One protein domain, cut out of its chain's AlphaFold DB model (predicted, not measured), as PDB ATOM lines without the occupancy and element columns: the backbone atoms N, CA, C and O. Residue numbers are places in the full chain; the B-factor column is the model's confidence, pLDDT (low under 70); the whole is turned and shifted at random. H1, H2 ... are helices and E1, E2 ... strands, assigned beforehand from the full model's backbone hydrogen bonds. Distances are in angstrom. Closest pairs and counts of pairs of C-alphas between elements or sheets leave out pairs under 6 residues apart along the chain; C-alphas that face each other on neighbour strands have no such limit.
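This is residues 24 to 99 of the 116 residues of the protein "Phage N-6-adenine-methyltransferase" of Mannheimia haemolytica (UniProt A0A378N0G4). With little regular structure, this is a rounded body in which H2 packs on E2 of a small two-strand sheet, and a long looping stretch, residues 24 to 55, gathers largely beyond E1. The printed part has 76 residues, ordered H1, E1, H2, E2, of mixed class, with 27 residues in named elements. The sheet, E1 then E2, is parallel; the whole is compact, with a radius of gyration of the C-alphas of 11.1 A and spans of 28 by 24 by 23 A.

Find C-alpha 67 at (122.783, 182.805, 114.236), where E1, residues 67 to 70, begins; E2, residues 93 to 96, ends at C-alpha 96 at (131.011, 181.272, 121.306). H2 runs 16.9 A over residues 78 to 89, and H1 9.8 A over 56 to 62.

E1 and E2 are parallel at 17 degrees, with N 68 and O 93 2.8 A apart, within hydrogen-bond range. The crossover of the strand-helix-strand unit E1, H2, E2, two parallel strands joined through a helix, is right-handed. The closest C-alphas of H2 and E2, Ala 84 and Val 94, are 6.2 A apart. H1 and H2 are close but not clearly touching: C-alphas 56 and 87, their closest, are 7.5 A apart. H1 and E2 are apart. In H1 and H2 every O i to N i+4 pair is within hydrogen-bond range.

The farthest C-alphas, Leu 61 and Asn 99, are 31.7 A apart. The printed part has no cut, no link between named elements is long, and no printed residue is under 70 in pLDDT.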
ATOM      1  N   LEU A  24     124.323 189.269 113.865       97.81
ATOM      2  CA  LEU A  24     122.856 189.283 113.798       97.81
ATOM      3  C   LEU A  24     122.221 188.093 114.534       97.81
ATOM      4  O   LEU A  24     121.558 187.268 113.923       97.81
ATOM      5  N   PHE A  25     122.490 187.972 115.835       98.62
ATOM      6  CA  PHE A  25     122.051 186.823 116.629       98.62
ATOM      7  C   PHE A  25     120.525 186.702 116.716       98.62
ATOM      8  O   PHE A  25     119.850 187.650 117.120       98.62
ATOM      9  N   ASP A  26     120.028 185.503 116.424       98.56
ATOM     10  CA  ASP A  26     118.626 185.107 116.550       98.56
ATOM     11  C   ASP A  26     118.345 184.458 117.913       98.56
ATOM     12  O   ASP A  26     117.270 184.652 118.484       98.56
ATOM     13  N   ILE A  27     119.315 183.695 118.442       98.69
ATOM     14  CA  ILE A  27     119.148 182.843 119.631       98.69
ATOM     15  C   ILE A  27     120.285 183.062 120.638       98.69
ATOM     16  O   ILE A  27     121.464 183.097 120.270       98.69
ATOM     17  N   ASP A  28     119.928 183.161 121.921       98.56
ATOM     18  CA  ASP A  28     120.855 183.084 123.053       98.56
ATOM     19  C   ASP A  28     120.975 181.626 123.525       98.56
ATOM     20  O   ASP A  28     120.090 181.075 124.174       98.56
ATOM     21  N   GLY A  29     122.043 180.951 123.118       98.06
ATOM     22  CA  GLY A  29     122.197 179.504 123.234       98.06
ATOM     23  C   GLY A  29     122.536 178.988 124.633       98.06
ATOM     24  O   GLY A  29     122.530 177.778 124.823       98.06
ATOM     25  N   CYS A  30     122.853 179.851 125.601       96.94
ATOM     26  CA  CYS A  30     123.152 179.451 126.980       96.94
ATOM     27  C   CYS A  30     122.662 180.523 127.955       96.94
ATOM     28  O   CYS A  30     123.436 181.367 128.408       96.94
ATOM     29  N   ALA A  31     121.374 180.484 128.280       97.44
ATOM     30  CA  ALA A  31     120.766 181.444 129.186       97.44
ATOM     31  C   ALA A  31     119.607 180.834 129.980       97.44
ATOM     32  O   ALA A  31     119.210 179.695 129.792       97.44
ATOM     33  N   ASN A  32     119.050 181.609 130.896       96.31
ATOM     34  CA  ASN A  32     117.845 181.303 131.644       96.31
ATOM     35  C   ASN A  32     116.905 182.512 131.625       96.31
ATOM     36  O   ASN A  32     117.264 183.608 131.184       96.31
ATOM     37  N   SER A  33     115.722 182.323 132.202       96.50
ATOM     38  CA  SER A  33     114.676 183.340 132.364       96.50
ATOM     39  C   SER A  33     115.122 184.679 132.976       96.50
ATOM     40  O   SER A  33     114.414 185.676 132.850       96.50
ATOM     41  N   LYS A  34     116.286 184.746 133.638       95.62
ATOM     42  CA  LYS A  34     116.812 185.964 134.279       95.62
ATOM     43  C   LYS A  34     117.967 186.607 133.519       95.62
ATOM     44  O   LYS A  34     118.181 187.809 133.674       95.62
ATOM     45  N   ASN A  35     118.738 185.831 132.756       96.06
ATOM     46  CA  ASN A  35     119.981 186.294 132.137       96.06
ATOM     47  C   ASN A  35     119.993 186.235 130.598       96.06
ATOM     48  O   ASN A  35     121.007 186.603 130.003       96.06
ATOM     49  N   HIS A  36     118.897 185.852 129.950       98.12
ATOM     50  CA  HIS A  36     118.812 185.881 128.493       98.12
ATOM     51  C   HIS A  36     118.969 187.303 127.922       98.12
ATOM     52  O   HIS A  36     118.548 188.303 128.518       98.12
ATOM     53  N   LEU A  37     119.616 187.400 126.759       98.25
ATOM     54  CA  LEU A  37     119.854 188.651 126.031       98.25
ATOM     55  C   LEU A  37     119.018 188.773 124.751       98.25
ATOM     56  O   LEU A  37     118.977 189.848 124.148       98.25
ATOM     57  N   LEU A  38     118.326 187.697 124.365       98.31
ATOM     58  CA  LEU A  38     117.422 187.631 123.219       98.31
ATOM     59  C   LEU A  38     116.060 187.052 123.623       98.31
ATOM     60  O   LEU A  38     115.979 186.348 124.628       98.31
ATOM     61  N   PRO A  39     114.984 187.329 122.862       98.06
ATOM     62  CA  PRO A  39     113.669 186.741 123.123       98.06
ATOM     63  C   PRO A  39     113.642 185.215 122.989       98.06
ATOM     64  O   PRO A  39     112.839 184.572 123.652       98.06
ATOM     65  N   GLN A  40     114.499 184.655 122.131       98.44
ATOM     66  CA  GLN A  40     114.684 183.215 121.970       98.44
ATOM     67  C   GLN A  40     115.961 182.808 122.699       98.44
ATOM     68  O   GLN A  40     117.041 183.315 122.382       98.44
ATOM     69  N   TRP A  41     115.844 181.910 123.674       98.69
ATOM     70  CA  TRP A  41     116.999 181.375 124.387       98.69
ATOM     71  C   TRP A  41     116.871 179.887 124.685       98.69
ATOM     72  O   TRP A  41     115.774 179.327 124.665       98.69
ATOM     73  N   ILE A  42     118.015 179.268 124.963       98.56
ATOM     74  CA  ILE A  42     118.139 177.860 125.322       98.56
ATOM     75  C   ILE A  42     118.638 177.761 126.766       98.56
ATOM     76  O   ILE A  42     119.663 178.353 127.116       98.56
ATOM     77  N   GLY A  43     117.902 177.007 127.577       97.38
ATOM     78  CA  GLY A  43     118.059 176.852 129.020       97.38
ATOM     79  C   GLY A  43     116.751 177.144 129.763       97.38
ATOM     80  O   GLY A  43     115.701 177.301 129.144       97.38
ATOM     81  N   ASP A  44     116.805 177.219 131.095       96.56
ATOM     82  CA  ASP A  44     115.621 177.319 131.963       96.56
ATOM     83  C   ASP A  44     114.602 178.382 131.493       96.56
ATOM     84  O   ASP A  44     114.919 179.575 131.374       96.56
ATOM     85  N   GLY A  45     113.376 177.922 131.219       96.00
ATOM     86  CA  GLY A  45     112.245 178.725 130.745       96.00
ATOM     87  C   GLY A  45     112.283 179.129 129.264       96.00
ATOM     88  O   GLY A  45     111.423 179.905 128.850       96.00
ATOM     89  N   GLY A  46     113.275 178.664 128.501       97.50
ATOM     90  CA  GLY A  46     113.487 179.007 127.096       97.50
ATOM     91  C   GLY A  46     112.700 178.145 126.112       97.50
ATOM     92  O   GLY A  46     111.822 177.372 126.482       97.50
ATOM     93  N   VAL A  47     113.027 178.282 124.823       97.81
ATOM     94  CA  VAL A  47     112.404 177.476 123.753       97.81
ATOM     95  C   VAL A  47     112.918 176.044 123.693       97.81
ATOM     96  O   VAL A  47     112.239 175.171 123.162       97.81
ATOM     97  N   PHE A  48     114.099 175.809 124.255       97.94
ATOM     98  CA  PHE A  48     114.651 174.487 124.510       97.94
ATOM     99  C   PHE A  48     115.297 174.493 125.891       97.94
ATOM    100  O   PHE A  48     115.922 175.483 126.269       97.94
ATOM    101  N   ASP A  49     115.195 173.384 126.618       96.75
ATOM    102  CA  ASP A  49     115.644 173.317 128.014       96.75
ATOM    103  C   ASP A  49     117.163 173.187 128.165       96.75
ATOM    104  O   ASP A  49     117.724 173.587 129.184       96.75
ATOM    105  N   ASN A  50     117.853 172.605 127.179       96.88
ATOM    106  CA  ASN A  50     119.276 172.299 127.290       96.88
ATOM    107  C   ASN A  50     119.984 172.347 125.931       96.88
ATOM    108  O   ASN A  50     119.628 171.626 125.003       96.88
ATOM    109  N   PHE A  51     121.047 173.148 125.840       98.00
ATOM    110  CA  PHE A  51     121.863 173.275 124.632       98.00
ATOM    111  C   PHE A  51     122.528 171.957 124.228       98.00
ATOM    112  O   PHE A  51     122.647 171.673 123.041       98.00
ATOM    113  N   LEU A  52     122.947 171.145 125.201       97.88
ATOM    114  CA  LEU A  52     123.671 169.894 124.956       97.88
ATOM    115  C   LEU A  52     122.768 168.741 124.500       97.88
ATOM    116  O   LEU A  52     123.283 167.759 123.971       97.88
ATOM    117  N   ASP A  53     121.454 168.871 124.682       96.50
ATOM    118  CA  ASP A  53     120.459 167.829 124.397       96.50
ATOM    119  C   ASP A  53     119.476 168.254 123.294       96.50
ATOM    120  O   ASP A  53     118.307 167.879 123.278       96.50
ATOM    121  N   LEU A  54     119.936 169.096 122.364       96.75
ATOM    122  CA  LEU A  54     119.117 169.479 121.218       96.75
ATOM    123  C   LEU A  54     118.997 168.304 120.243       96.75
ATOM    124  O   LEU A  54     119.996 167.851 119.669       96.75
ATOM    125  N   ASP A  55     117.760 167.894 119.984       96.38
ATOM    126  CA  ASP A  55     117.408 167.150 118.780       96.38
ATOM    127  C   ASP A  55     117.554 168.085 117.570       96.38
ATOM    128  O   ASP A  55     116.841 169.082 117.442       96.38
ATOM    129  N   LEU A  56     118.512 167.784 116.692       94.94
ATOM    130  CA  LEU A  56     118.842 168.640 115.554       94.94
ATOM    131  C   LEU A  56     117.748 168.651 114.483       94.94
ATOM    132  O   LEU A  56     117.618 169.651 113.786       94.94
ATOM    133  N   GLU A  57     116.956 167.586 114.340       95.19
ATOM    134  CA  GLU A  57     115.845 167.585 113.385       95.19
ATOM    135  C   GLU A  57     114.747 168.534 113.864       95.19
ATOM    136  O   GLU A  57     114.307 169.404 113.112       95.19
ATOM    137  N   ILE A  58     114.373 168.435 115.143       96.81
ATOM    138  CA  ILE A  58     113.382 169.328 115.759       96.81
ATOM    139  C   ILE A  58     113.891 170.772 115.770       96.81
ATOM    140  O   ILE A  58     113.151 171.693 115.421       96.81
ATOM    141  N   PHE A  59     115.159 170.975 116.132       97.50
ATOM    142  CA  PHE A  59     115.771 172.298 116.152       97.50
ATOM    143  C   PHE A  59     115.732 172.957 114.769       97.50
ATOM    144  O   PHE A  59     115.277 174.092 114.657       97.50
ATOM    145  N   ASN A  60     116.117 172.230 113.715       96.38
ATOM    146  CA  ASN A  60     116.140 172.751 112.346       96.38
ATOM    147  C   ASN A  60     114.742 173.051 111.791       96.38
ATOM    148  O   ASN A  60     114.597 173.944 110.958       96.38
ATOM    149  N   LEU A  61     113.710 172.325 112.238       96.38
ATOM    150  CA  LEU A  61     112.320 172.629 111.883       96.38
ATOM    151  C   LEU A  61     111.842 173.949 112.503       96.38
ATOM    152  O   LEU A  61     111.050 174.660 111.886       96.38
ATOM    153  N   ALA A  62     112.300 174.273 113.715       96.56
ATOM    154  CA  ALA A  62     111.932 175.503 114.415       96.56
ATOM    155  C   ALA A  62     112.787 176.709 113.988       96.56
ATOM    156  O   ALA A  62     112.290 177.833 113.905       96.56
ATOM    157  N   PHE A  63     114.067 176.472 113.717       96.50
ATOM    158  CA  PHE A  63     115.077 177.487 113.466       96.50
ATOM    159  C   PHE A  63     115.944 177.037 112.293       96.50
ATOM    160  O   PHE A  63     116.820 176.199 112.454       96.50
ATOM    161  N   GLU A  64     115.723 177.586 111.099       94.56
ATOM    162  CA  GLU A  64     116.554 177.282 109.930       94.56
ATOM    163  C   GLU A  64     117.678 178.323 109.791       94.56
ATOM    164  O   GLU A  64     117.421 179.527 109.796       94.56
ATOM    165  N   ARG A  65     118.936 177.872 109.639       96.06
ATOM    166  CA  ARG A  65     120.119 178.727 109.365       96.06
ATOM    167  C   ARG A  65     120.314 179.907 110.332       96.06
ATOM    168  O   ARG A  65     120.880 180.934 109.962       96.06
ATOM    169  N   SER A  66     119.878 179.756 111.577       98.06
ATOM    170  CA  SER A  66     119.965 180.810 112.589       98.06
ATOM    171  C   SER A  66     121.391 181.106 113.064       98.06
ATOM    172  O   SER A  66     122.277 180.243 113.024       98.06
ATOM    173  N   SER A  67     121.580 182.328 113.560       98.62
ATOM    174  CA  SER A  67     122.783 182.805 114.236       98.62
ATOM    175  C   SER A  67     122.633 182.704 115.753       98.62
ATOM    176  O   SER A  67     121.718 183.274 116.347       98.62
ATOM    177  N   ILE A  68     123.536 181.969 116.396       98.81
ATOM    178  CA  ILE A  68     123.429 181.561 117.796       98.81
ATOM    179  C   ILE A  68     124.622 182.122 118.567       98.81
ATOM    180  O   ILE A  68     125.778 181.819 118.255       98.81
ATOM    181  N   PHE A  69     124.350 182.925 119.593       98.75
ATOM    182  CA  PHE A  69     125.368 183.348 120.553       98.75
ATOM    183  C   PHE A  69     125.447 182.341 121.697       98.75
ATOM    184  O   PHE A  69     124.418 181.959 122.236       98.75
ATOM    185  N   VAL A  70     126.645 181.917 122.093       98.44
ATOM    186  CA  VAL A  70     126.826 180.931 123.165       98.44
ATOM    187  C   VAL A  70     127.851 181.448 124.165       98.44
ATOM    188  O   VAL A  70     129.035 181.557 123.859       98.44
ATOM    189  N   ASN A  71     127.404 181.745 125.379       97.44
ATOM    190  CA  ASN A  71     128.260 182.014 126.531       97.44
ATOM    191  C   ASN A  71     128.059 180.866 127.533       97.44
ATOM    192  O   ASN A  71     127.187 180.977 128.395       97.44
ATOM    193  N   PRO A  72     128.754 179.729 127.348       95.88
ATOM    194  CA  PRO A  72     128.469 178.510 128.092       95.88
ATOM    195  C   PRO A  72     128.946 178.621 129.547       95.88
ATOM    196  O   PRO A  72     129.794 179.466 129.849       95.88
ATOM    197  N   PRO A  73     128.481 177.728 130.436       93.19
ATOM    198  CA  PRO A  73     129.121 177.506 131.724       93.19
ATOM    199  C   PRO A  73     130.628 177.271 131.562       93.19
ATOM    200  O   PRO A  73     131.053 176.452 130.744       93.19
ATOM    201  N   TYR A  74     131.448 177.999 132.320       89.00
ATOM    202  CA  TYR A  74     132.906 177.936 132.179       89.00
ATOM    203  C   TYR A  74     133.556 176.799 132.973       89.00
ATOM    204  O   TYR A  74     134.766 176.604 132.850       89.00
ATOM    205  N   SER A  75     132.793 176.066 133.790       88.88
ATOM    206  CA  SER A  75     133.271 174.868 134.486       88.88
ATOM    207  C   SER A  75     133.680 173.737 133.532       88.88
ATOM    208  O   SER A  75     134.713 173.112 133.765       88.88
ATOM    209  N   ASP A  76     132.942 173.520 132.438       89.19
ATOM    210  CA  ASP A  76     133.340 172.637 131.333       89.19
ATOM    211  C   ASP A  76     132.722 173.090 130.001       89.19
ATOM    212  O   ASP A  76     131.548 172.858 129.705       89.19
ATOM    213  N   VAL A  77     133.544 173.722 129.161       93.50
ATOM    214  CA  VAL A  77     133.115 174.239 127.852       93.50
ATOM    215  C   VAL A  77     133.166 173.189 126.737       93.50
ATOM    216  O   VAL A  77     132.611 173.405 125.658       93.50
ATOM    217  N   THR A  78     133.829 172.050 126.960       93.50
ATOM    218  CA  THR A  78     134.097 171.036 125.927       93.50
ATOM    219  C   THR A  78     132.830 170.505 125.246       93.50
ATOM    220  O   THR A  78     132.779 170.529 124.008       93.50
ATOM    221  N   PRO A  79     131.786 170.057 125.974       96.62
ATOM    222  CA  PRO A  79     130.578 169.541 125.334       96.62
ATOM    223  C   PRO A  79     129.828 170.625 124.542       96.62
ATOM    224  O   PRO A  79     129.291 170.345 123.468       96.62
ATOM    225  N   PHE A  80     129.873 171.886 124.987       97.44
ATOM    226  CA  PHE A  80     129.264 173.009 124.269       97.44
ATOM    227  C   PHE A  80     129.953 173.267 122.928       97.44
ATOM    228  O   PHE A  80     129.278 173.529 121.934       97.44
ATOM    229  N   ILE A  81     131.281 173.132 122.861       97.06
ATOM    230  CA  ILE A  81     132.039 173.256 121.606       97.06
ATOM    231  C   ILE A  81     131.665 172.130 120.632       97.06
ATOM    232  O   ILE A  81     131.478 172.373 119.437       97.06
ATOM    233  N   GLN A  82     131.534 170.894 121.124       97.19
ATOM    234  CA  GLN A  82     131.138 169.752 120.294       97.19
ATOM    235  C   GLN A  82     129.732 169.943 119.717       97.19
ATOM    236  O   GLN A  82     129.512 169.713 118.526       97.19
ATOM    237  N   GLN A  83     128.800 170.427 120.530       98.19
ATOM    238  CA  GLN A  83     127.441 170.692 120.086       98.19
ATOM    239  C   GLN A  83     127.354 171.900 119.141       98.19
ATOM    240  O   GLN A  83     126.693 171.823 118.106       98.19
ATOM    241  N   ALA A  84     128.097 172.977 119.410       98.12
ATOM    242  CA  ALA A  84     128.234 174.111 118.495       98.12
ATOM    243  C   ALA A  84     128.766 173.676 117.120       98.12
ATOM    244  O   ALA A  84     128.292 174.149 116.086       98.12
ATOM    245  N   LYS A  85     129.711 172.726 117.090       98.12
ATOM    246  CA  LYS A  85     130.196 172.118 115.847       98.12
ATOM    247  C   LYS A  85     129.080 171.372 115.110       98.12
ATOM    248  O   LYS A  85     128.954 171.553 113.903       98.12
ATOM    249  N   ARG A  86     128.255 170.584 115.810       97.94
ATOM    250  CA  ARG A  86     127.115 169.876 115.202       97.94
ATOM    251  C   ARG A  86     126.094 170.842 114.596       97.94
ATOM    252  O   ARG A  86     125.684 170.626 113.460       97.94
ATOM    253  N   LEU A  87     125.746 171.919 115.305       98.44
ATOM    254  CA  LEU A  87     124.866 172.982 114.800       98.44
ATOM    255  C   LEU A  87     125.459 173.660 113.556       98.44
ATOM    256  O   LEU A  87     124.785 173.811 112.540       98.44
ATOM    257  N   ARG A  88     126.750 174.007 113.593       98.19
ATOM    258  CA  ARG A  88     127.459 174.559 112.430       98.19
ATOM    259  C   ARG A  88     127.409 173.619 111.227       98.19
ATOM    260  O   ARG A  88     127.156 174.070 110.115       98.19
ATOM    261  N   ASP A  89     127.637 172.326 111.442       97.69
ATOM    262  CA  ASP A  89     127.613 171.318 110.375       97.69
ATOM    263  C   ASP A  89     126.199 171.150 109.767       97.69
ATOM    264  O   ASP A  89     126.081 170.682 108.637       97.69
ATOM    265  N   HIS A  90     125.149 171.614 110.459       97.38
ATOM    266  CA  HIS A  90     123.764 171.702 109.965       97.38
ATOM    267  C   HIS A  90     123.392 173.083 109.388       97.38
ATOM    268  O   HIS A  90     122.236 173.330 109.061       97.38
ATOM    269  N   GLY A  91     124.365 173.980 109.199       97.56
ATOM    270  CA  GLY A  91     124.166 175.253 108.498       97.56
ATOM    271  C   GLY A  91     123.894 176.461 109.395       97.56
ATOM    272  O   GLY A  91     123.572 177.529 108.874       97.56
ATOM    273  N   HIS A  92     124.050 176.327 110.713       98.56
ATOM    274  CA  HIS A  92     123.956 177.451 111.645       98.56
ATOM    275  C   HIS A  92     125.256 178.247 111.748       98.56
ATOM    276  O   HIS A  92     126.361 177.712 111.615       98.56
ATOM    277  N   LEU A  93     125.130 179.530 112.080       98.56
ATOM    278  CA  LEU A  93     126.248 180.320 112.582       98.56
ATOM    279  C   LEU A  93     126.265 180.211 114.107       98.56
ATOM    280  O   LEU A  93     125.280 180.541 114.755       98.56
ATOM    281  N   VAL A  94     127.389 179.793 114.688       98.56
ATOM    282  CA  VAL A  94     127.563 179.760 116.146       98.56
ATOM    283  C   VAL A  94     128.751 180.626 116.540       98.56
ATOM    284  O   VAL A  94     129.865 180.415 116.060       98.56
ATOM    285  N   VAL A  95     128.520 181.602 117.418       98.50
ATOM    286  CA  VAL A  95     129.559 182.467 117.990       98.50
ATOM    287  C   VAL A  95     129.652 182.191 119.480       98.50
ATOM    288  O   VAL A  95     128.730 182.500 120.230       98.50
ATOM    289  N   MET A  96     130.778 181.620 119.906       97.81
ATOM    290  CA  MET A  96     131.011 181.272 121.306       97.81
ATOM    291  C   MET A  96     131.898 182.310 122.002       97.81
ATOM    292  O   MET A  96     132.939 182.695 121.467       97.81
ATOM    293  N   LEU A  97     131.518 182.725 123.211       95.81
ATOM    294  CA  LEU A  97     132.385 183.444 124.140       95.81
ATOM    295  C   LEU A  97     133.060 182.423 125.057       95.81
ATOM    296  O   LEU A  97     132.406 181.815 125.896       95.81
ATOM    297  N   LEU A  98     134.364 182.228 124.881       92.12
ATOM    298  CA  LEU A  98     135.160 181.298 125.679       92.12
ATOM    299  C   LEU A  98     136.163 182.071 126.534       92.12
ATOM    300  O   LEU A  98     136.645 183.139 126.142       92.12
ATOM    301  N   ASN A  99     136.500 181.517 127.696       83.81
ATOM    302  CA  ASN A  99     137.625 182.008 128.469       83.81
ATOM    303  C   ASN A  99     138.914 181.879 127.640       83.81
ATOM    304  O   ASN A  99     139.134 180.911 126.916       83.81
TER     305      ASN A  99